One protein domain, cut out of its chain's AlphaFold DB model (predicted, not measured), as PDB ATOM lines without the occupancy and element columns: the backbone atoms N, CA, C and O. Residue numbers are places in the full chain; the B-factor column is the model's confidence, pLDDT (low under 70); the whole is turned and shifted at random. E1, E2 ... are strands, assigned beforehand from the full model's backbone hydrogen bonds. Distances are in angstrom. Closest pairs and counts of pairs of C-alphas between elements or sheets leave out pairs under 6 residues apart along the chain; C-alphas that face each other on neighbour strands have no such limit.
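Overview. This is residues 266 to 322 of the 347 residues of a protein of Ixodes scapularis (UniProt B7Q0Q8). With little regular structure, this is mostly loop around two small antiparallel two-stranded sheets, E1 with E4 and the hairpin of E2 and E3, while the tail of residues 315 to 322 sticks out and lengthens the whole. The 57 printed residues hold four named strands, E1 to E4 in chain order, with 14 residues, and no named helix: all strand. It is only just loose, close to extended, with radius of gyration of the C-alphas 15.3 A and spans of 51 by 24 by 15 A.

Along the chain. E1, residues 272 to 275, begins at C-alpha 272 (23.610, 22.550, -8.274) and measures 9.2 A. E4, residues 306 to 309, measures 10.0 A and ends at C-alpha 309 (24.611, 22.430, -3.747). E2 is residues 293 to 295, 6.8 A; E3 is residues 300 to 302, 6.6 A.

Arrangement. E1 and E4 are antiparallel at 141 degrees, with N 273 and O 308 within hydrogen-bond range at 3.0 A. E2 and E3 are antiparallel at 150 degrees, with N 293 and O 302 within range at 2.8 A. E3 and E4 are apart.

Size, cuts and confidence. The printed part has no cut. The link E1 to E2 is long, 17 residues. pLDDT is under 70 at residues 266 to 271 and 309 to 322.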
ATOM      1  N   VAL A 266      33.427  13.513  -6.903       53.06
ATOM      2  CA  VAL A 266      32.230  14.361  -6.844       53.06
ATOM      3  C   VAL A 266      31.784  14.611  -8.279       53.06
ATOM      4  O   VAL A 266      32.543  15.175  -9.066       53.06
ATOM      5  N   ARG A 267      30.568  14.182  -8.635       55.38
ATOM      6  CA  ARG A 267      29.977  14.513  -9.940       55.38
ATOM      7  C   ARG A 267      29.635  15.997  -9.964       55.38
ATOM      8  O   ARG A 267      28.973  16.492  -9.053       55.38
ATOM      9  N   LYS A 268      30.107  16.709 -10.988       62.00
ATOM     10  CA  LYS A 268      29.764  18.125 -11.212       62.00
ATOM     11  C   LYS A 268      28.416  18.264 -11.918       62.00
ATOM     12  O   LYS A 268      27.786  19.316 -11.878       62.00
ATOM     13  N   GLU A 269      27.975  17.201 -12.577       64.06
ATOM     14  CA  GLU A 269      26.701  17.141 -13.268       64.06
ATOM     15  C   GLU A 269      25.583  17.136 -12.222       64.06
ATOM     16  O   GLU A 269      25.580  16.314 -11.308       64.06
ATOM     17  N   ASN A 270      24.628  18.060 -12.341       67.94
ATOM     18  CA  ASN A 270      23.474  18.183 -11.439       67.94
ATOM     19  C   ASN A 270      23.811  18.451  -9.960       67.94
ATOM     20  O   ASN A 270      22.926  18.333  -9.113       67.94
ATOM     21  N   CYS A 271      25.043  18.863  -9.640       62.62
ATOM     22  CA  CYS A 271      25.429  19.160  -8.261       62.62
ATOM     23  C   CYS A 271      24.850  20.478  -7.736       62.62
ATOM     24  O   CYS A 271      24.938  20.768  -6.548       62.62
ATOM     25  N   LEU A 272      24.251  21.288  -8.609       73.75
ATOM     26  CA  LEU A 272      23.610  22.550  -8.274       73.75
ATOM     27  C   LEU A 272      22.162  22.535  -8.748       73.75
ATOM     28  O   LEU A 272      21.849  22.055  -9.838       73.75
ATOM     29  N   TYR A 273      21.275  23.120  -7.949       82.06
ATOM     30  CA  TYR A 273      19.901  23.379  -8.357       82.06
ATOM     31  C   TYR A 273      19.472  24.797  -7.983       82.06
ATOM     32  O   TYR A 273      19.973  25.389  -7.022       82.06
ATOM     33  N   LYS A 274      18.529  25.344  -8.757       88.12
ATOM     34  CA  LYS A 274      17.887  26.631  -8.474       88.12
ATOM     35  C   LYS A 274      16.878  26.439  -7.345       88.12
ATOM     36  O   LYS A 274      15.916  25.685  -7.499       88.12
ATOM     37  N   ALA A 275      17.119  27.075  -6.207       91.00
ATOM     38  CA  ALA A 275      16.269  27.021  -5.027       91.00
ATOM     39  C   ALA A 275      15.505  28.333  -4.833       91.00
ATOM     40  O   ALA A 275      15.942  29.396  -5.282       91.00
ATOM     41  N   CYS A 276      14.376  28.239  -4.133       90.25
ATOM     42  CA  CYS A 276      13.560  29.387  -3.753       90.25
ATOM     43  C   CYS A 276      14.388  30.463  -3.013       90.25
ATOM     44  O   CYS A 276      15.192  30.112  -2.145       90.25
ATOM     45  N   PRO A 277      14.204  31.760  -3.325       90.38
ATOM     46  CA  PRO A 277      14.945  32.841  -2.681       90.38
ATOM     47  C   PRO A 277      14.453  33.184  -1.263       90.38
ATOM     48  O   PRO A 277      15.191  33.835  -0.523       90.38
ATOM     49  N   ALA A 278      13.272  32.730  -0.834       88.94
ATOM     50  CA  ALA A 278      12.755  33.012   0.508       88.94
ATOM     51  C   ALA A 278      13.683  32.474   1.623       88.94
ATOM     52  O   ALA A 278      14.231  31.377   1.515       88.94
ATOM     53  N   GLU A 279      13.845  33.220   2.724       82.81
ATOM     54  CA  GLU A 279      14.853  32.928   3.765       82.81
ATOM     55  C   GLU A 279      14.736  31.540   4.412       82.81
ATOM     56  O   GLU A 279      15.743  30.935   4.775       82.81
ATOM     57  N   LYS A 280      13.517  31.002   4.534       87.31
ATOM     58  CA  LYS A 280      13.242  29.699   5.170       87.31
ATOM     59  C   LYS A 280      12.776  28.630   4.172       87.31
ATOM     60  O   LYS A 280      12.102  27.661   4.543       87.31
ATOM     61  N   CYS A 281      13.121  28.782   2.890       85.44
ATOM     62  CA  CYS A 281      12.750  27.840   1.837       85.44
ATOM     63  C   CYS A 281      13.962  27.356   1.033       85.44
ATOM     64  O   CYS A 281      14.705  28.139   0.463       85.44
ATOM     65  N   ASN A 282      14.116  26.032   0.931       86.25
ATOM     66  CA  ASN A 282      15.188  25.386   0.160       86.25
ATOM     67  C   ASN A 282      14.652  24.544  -1.013       86.25
ATOM     68  O   ASN A 282      15.399  23.764  -1.608       86.25
ATOM     69  N   LYS A 283      13.350  24.650  -1.317       89.19
ATOM     70  CA  LYS A 283      12.678  23.833  -2.337       89.19
ATOM     71  C   LYS A 283      13.221  24.189  -3.726       89.19
ATOM     72  O   LYS A 283      13.415  25.368  -4.031       89.19
ATOM     73  N   LYS A 284      13.467  23.164  -4.547       90.75
ATOM     74  CA  LYS A 284      13.864  23.313  -5.953       90.75
ATOM     75  C   LYS A 284      12.748  24.006  -6.733       90.75
ATOM     76  O   LYS A 284      11.580  23.662  -6.571       90.75
ATOM     77  N   LEU A 285      13.127  24.987  -7.537       92.06
ATOM     78  CA  LEU A 285      12.219  25.751  -8.376       92.06
ATOM     79  C   LEU A 285      11.891  24.998  -9.669       92.06
ATOM     80  O   LEU A 285      12.759  24.344 -10.251       92.06
ATOM     81  N   VAL A 286      10.648  25.141 -10.122       93.69
ATOM     82  CA  VAL A 286      10.176  24.657 -11.423       93.69
ATOM     83  C   VAL A 286      10.269  25.810 -12.418       93.69
ATOM     84  O   VAL A 286       9.813  26.912 -12.122       93.69
ATOM     85  N   ASN A 287      10.898  25.582 -13.570       91.56
ATOM     86  CA  ASN A 287      10.964  26.577 -14.639       91.56
ATOM     87  C   ASN A 287       9.617  26.609 -15.375       91.56
ATOM     88  O   ASN A 287       9.135  25.552 -15.771       91.56
ATOM     89  N   LEU A 288       9.020  27.791 -15.532       90.94
ATOM     90  CA  LEU A 288       7.748  27.973 -16.241       90.94
ATOM     91  C   LEU A 288       7.932  28.309 -17.731       90.94
ATOM     92  O   LEU A 288       6.955  28.632 -18.395       90.94
ATOM     93  N   GLU A 289       9.166  28.287 -18.246       87.75
ATOM     94  CA  GLU A 289       9.530  28.551 -19.656       87.75
ATOM     95  C   GLU A 289       9.225  29.975 -20.162       87.75
ATOM     96  O   GLU A 289       9.687  30.374 -21.225       87.75
ATOM     97  N   ASN A 290       8.556  30.794 -19.355       89.00
ATOM     98  CA  ASN A 290       8.263  32.209 -19.589       89.00
ATOM     99  C   ASN A 290       9.309  33.158 -18.960       89.00
ATOM    100  O   ASN A 290       9.051  34.347 -18.791       89.00
ATOM    101  N   GLY A 291      10.469  32.629 -18.553       85.81
ATOM    102  CA  GLY A 291      11.510  33.377 -17.839       85.81
ATOM    103  C   GLY A 291      11.303  33.486 -16.322       85.81
ATOM    104  O   GLY A 291      12.175  34.017 -15.635       85.81
ATOM    105  N   LEU A 292      10.203  32.945 -15.787       90.50
ATOM    106  CA  LEU A 292       9.912  32.895 -14.355       90.50
ATOM    107  C   LEU A 292      10.039  31.474 -13.794       90.50
ATOM    108  O   LEU A 292       9.945  30.462 -14.493       90.50
ATOM    109  N   TYR A 293      10.226  31.408 -12.483       92.69
ATOM    110  CA  TYR A 293      10.317  30.181 -11.710       92.69
ATOM    111  C   TYR A 293       9.188  30.102 -10.691       92.69
ATOM    112  O   TYR A 293       8.879  31.091 -10.032       92.69
ATOM    113  N   ARG A 294       8.618  28.911 -10.493       93.69
ATOM    114  CA  ARG A 294       7.605  28.654  -9.463       93.69
ATOM    115  C   ARG A 294       8.171  27.819  -8.325       93.69
ATOM    116  O   ARG A 294       8.775  26.766  -8.547       93.69
ATOM    117  N   CYS A 295       7.934  28.256  -7.091       93.38
ATOM    118  CA  CYS A 295       8.185  27.450  -5.902       93.38
ATOM    119  C   CYS A 295       6.909  26.724  -5.470       93.38
ATOM    120  O   CYS A 295       5.953  27.369  -5.068       93.38
ATOM    121  N   GLU A 296       6.902  25.391  -5.446       92.88
ATOM    122  CA  GLU A 296       5.730  24.623  -4.979       92.88
ATOM    123  C   GLU A 296       5.460  24.750  -3.474       92.88
ATOM    124  O   GLU A 296       4.334  24.559  -3.035       92.88
ATOM    125  N   LYS A 297       6.486  25.057  -2.669       89.88
ATOM    126  CA  LYS A 297       6.336  25.179  -1.209       89.88
ATOM    127  C   LYS A 297       5.740  26.529  -0.806       89.88
ATOM    128  O   LYS A 297       4.891  26.576   0.071       89.88
ATOM    129  N   CYS A 298       6.224  27.611  -1.413       89.81
ATOM    130  CA  CYS A 298       5.738  28.970  -1.152       89.81
ATOM    131  C   CYS A 298       4.554  29.340  -2.057       89.81
ATOM    132  O   CYS A 298       3.869  30.313  -1.790       89.81
ATOM    133  N   ASN A 299       4.320  28.559  -3.116       90.62
ATOM    134  CA  ASN A 299       3.348  28.827  -4.173       90.62
ATOM    135  C   ASN A 299       3.512  30.210  -4.835       90.62
ATOM    136  O   ASN A 299       2.552  30.800  -5.317       90.62
ATOM    137  N   GLU A 300       4.746  30.706  -4.888       88.25
ATOM    138  CA  GLU A 300       5.097  32.010  -5.450       88.25
ATOM    139  C   GLU A 300       5.876  31.855  -6.758       88.25
ATOM    140  O   GLU A 300       6.613  30.876  -6.956       88.25
ATOM    141  N   GLN A 301       5.712  32.840  -7.643       92.19
ATOM    142  CA  GLN A 301       6.499  32.986  -8.862       92.19
ATOM    143  C   GLN A 301       7.568  34.056  -8.662       92.19
ATOM    144  O   GLN A 301       7.315  35.098  -8.065       92.19
ATOM    145  N   THR A 302       8.768  33.797  -9.160       88.25
ATOM    146  CA  THR A 302       9.905  34.701  -9.010       88.25
ATOM    147  C   THR A 302      10.830  34.600 -10.215       88.25
ATOM    148  O   THR A 302      10.981  33.533 -10.811       88.25
ATOM    149  N   SER A 303      11.448  35.712 -10.591       90.50
ATOM    150  CA  SER A 303      12.559  35.749 -11.548       90.50
ATOM    151  C   SER A 303      13.901  35.426 -10.879       90.50
ATOM    152  O   SER A 303      14.862  35.063 -11.558       90.50
ATOM    153  N   GLU A 304      13.968  35.517  -9.549       87.56
ATOM    154  CA  GLU A 304      15.183  35.346  -8.761       87.56
ATOM    155  C   GLU A 304      15.307  33.934  -8.183       87.56
ATOM    156  O   GLU A 304      14.331  33.252  -7.866       87.56
ATOM    157  N   PHE A 305      16.543  33.473  -8.005       90.06
ATOM    158  CA  PHE A 305      16.820  32.170  -7.412       90.06
ATOM    159  C   PHE A 305      18.152  32.159  -6.671       90.06
ATOM    160  O   PHE A 305      19.059  32.939  -6.952       90.06
ATOM    161  N   LYS A 306      18.289  31.208  -5.745       87.69
ATOM    162  CA  LYS A 306      19.546  30.924  -5.045       87.69
ATOM    163  C   LYS A 306      20.109  29.598  -5.540       87.69
ATOM    164  O   LYS A 306      19.401  28.592  -5.550       87.69
ATOM    165  N   TRP A 307      21.378  29.568  -5.935       81.38
ATOM    166  CA  TRP A 307      22.057  28.304  -6.225       81.38
ATOM    167  C   TRP A 307      22.302  27.536  -4.928       81.38
ATOM    168  O   TRP A 307      22.850  28.083  -3.971       81.38
ATOM    169  N   ARG A 308      21.907  26.262  -4.890       72.94
ATOM    170  CA  ARG A 308      22.206  25.363  -3.770       72.94
ATOM    171  C   ARG A 308      22.890  24.103  -4.262       72.94
ATOM    172  O   ARG A 308      22.496  23.539  -5.281       72.94
ATOM    173  N   LEU A 309      23.897  23.674  -3.507       65.00
ATOM    174  CA  LEU A 309      24.611  22.430  -3.747       65.00
ATOM    175  C   LEU A 309      23.751  21.241  -3.304       65.00
ATOM    176  O   LEU A 309      23.228  21.222  -2.190       65.00
ATOM    177  N   ILE A 310      23.641  20.246  -4.172       65.12
ATOM    178  CA  ILE A 310      23.160  18.906  -3.875       65.12
ATOM    179  C   ILE A 310      24.238  17.928  -4.329       65.12
ATOM    180  O   ILE A 310      24.533  17.805  -5.510       65.12
ATOM    181  N   VAL A 311      24.875  17.245  -3.390       53.34
ATOM    182  CA  VAL A 311      25.842  16.210  -3.750       53.34
ATOM    183  C   VAL A 311      25.049  14.930  -3.972       53.34
ATOM    184  O   VAL A 311      24.466  14.393  -3.033       53.34
ATOM    185  N   SER A 312      24.976  14.470  -5.222       48.28
ATOM    186  CA  SER A 312      24.453  13.140  -5.531       48.28
ATOM    187  C   SER A 312      25.464  12.108  -5.047       48.28
ATOM    188  O   SER A 312      26.424  11.799  -5.750       48.28
ATOM    189  N   ASP A 313      25.271  11.620  -3.825       45.97
ATOM    190  CA  ASP A 313      25.988  10.449  -3.346       45.97
ATOM    191  C   ASP A 313      25.480   9.240  -4.137       45.97
ATOM    192  O   ASP A 313      24.275   8.983  -4.222       45.97
ATOM    193  N   GLU A 314      26.384   8.542  -4.815       40.38
ATOM    194  CA  GLU A 314      26.003   7.353  -5.551       40.38
ATOM    195  C   GLU A 314      25.668   6.281  -4.507       40.38
ATOM    196  O   GLU A 314      26.552   5.687  -3.895       40.38
ATOM    197  N   SER A 315      24.382   5.951  -4.353       38.03
ATOM    198  CA  SER A 315      23.911   4.778  -3.591       38.03
ATOM    199  C   SER A 315      24.472   3.444  -4.123       38.03
ATOM    200  O   SER A 315      24.199   2.370  -3.592       38.03
ATOM    201  N   ARG A 316      25.331   3.501  -5.147       36.00
ATOM    202  CA  ARG A 316      26.204   2.434  -5.619       36.00
ATOM    203  C   ARG A 316      27.662   2.832  -5.408       36.00
ATOM    204  O   ARG A 316      28.437   2.858  -6.359       36.00
ATOM    205  N   LEU A 317      28.075   3.050  -4.159       37.06
ATOM    206  CA  LEU A 317      29.475   2.850  -3.786       37.06
ATOM    207  C   LEU A 317      29.828   1.408  -4.162       37.06
ATOM    208  O   LEU A 317      29.592   0.479  -3.385       37.06
ATOM    209  N   LYS A 318      30.342   1.186  -5.375       32.06
ATOM    210  CA  LYS A 318      31.053  -0.040  -5.710       32.06
ATOM    211  C   LYS A 318      32.275  -0.027  -4.814       32.06
ATOM    212  O   LYS A 318      33.270   0.627  -5.094       32.06
ATOM    213  N   THR A 319      32.164  -0.720  -3.691       32.88
ATOM    214  CA  THR A 319      33.309  -1.184  -2.928       32.88
ATOM    215  C   THR A 319      34.056  -2.134  -3.853       32.88
ATOM    216  O   THR A 319      33.811  -3.336  -3.838       32.88
ATOM    217  N   SER A 320      34.944  -1.605  -4.694       26.19
ATOM    218  CA  SER A 320      36.147  -2.346  -5.028       26.19
ATOM    219  C   SER A 320      36.887  -2.482  -3.707       26.19
ATOM    220  O   SER A 320      37.602  -1.588  -3.260       26.19
ATOM    221  N   VAL A 321      36.620  -3.591  -3.018       29.55
ATOM    222  CA  VAL A 321      37.540  -4.098  -2.012       29.55
ATOM    223  C   VAL A 321      38.810  -4.380  -2.798       29.55
ATOM    224  O   VAL A 321      38.944  -5.426  -3.426       29.55
ATOM    225  N   VAL A 322      39.713  -3.402  -2.854       29.91
ATOM    226  CA  VAL A 322      41.106  -3.718  -3.128       29.91
ATOM    227  C   VAL A 322      41.474  -4.607  -1.959       29.91
ATOM    228  O   VAL A 322      41.519  -4.135  -0.824       29.91
TER     229      VAL A 322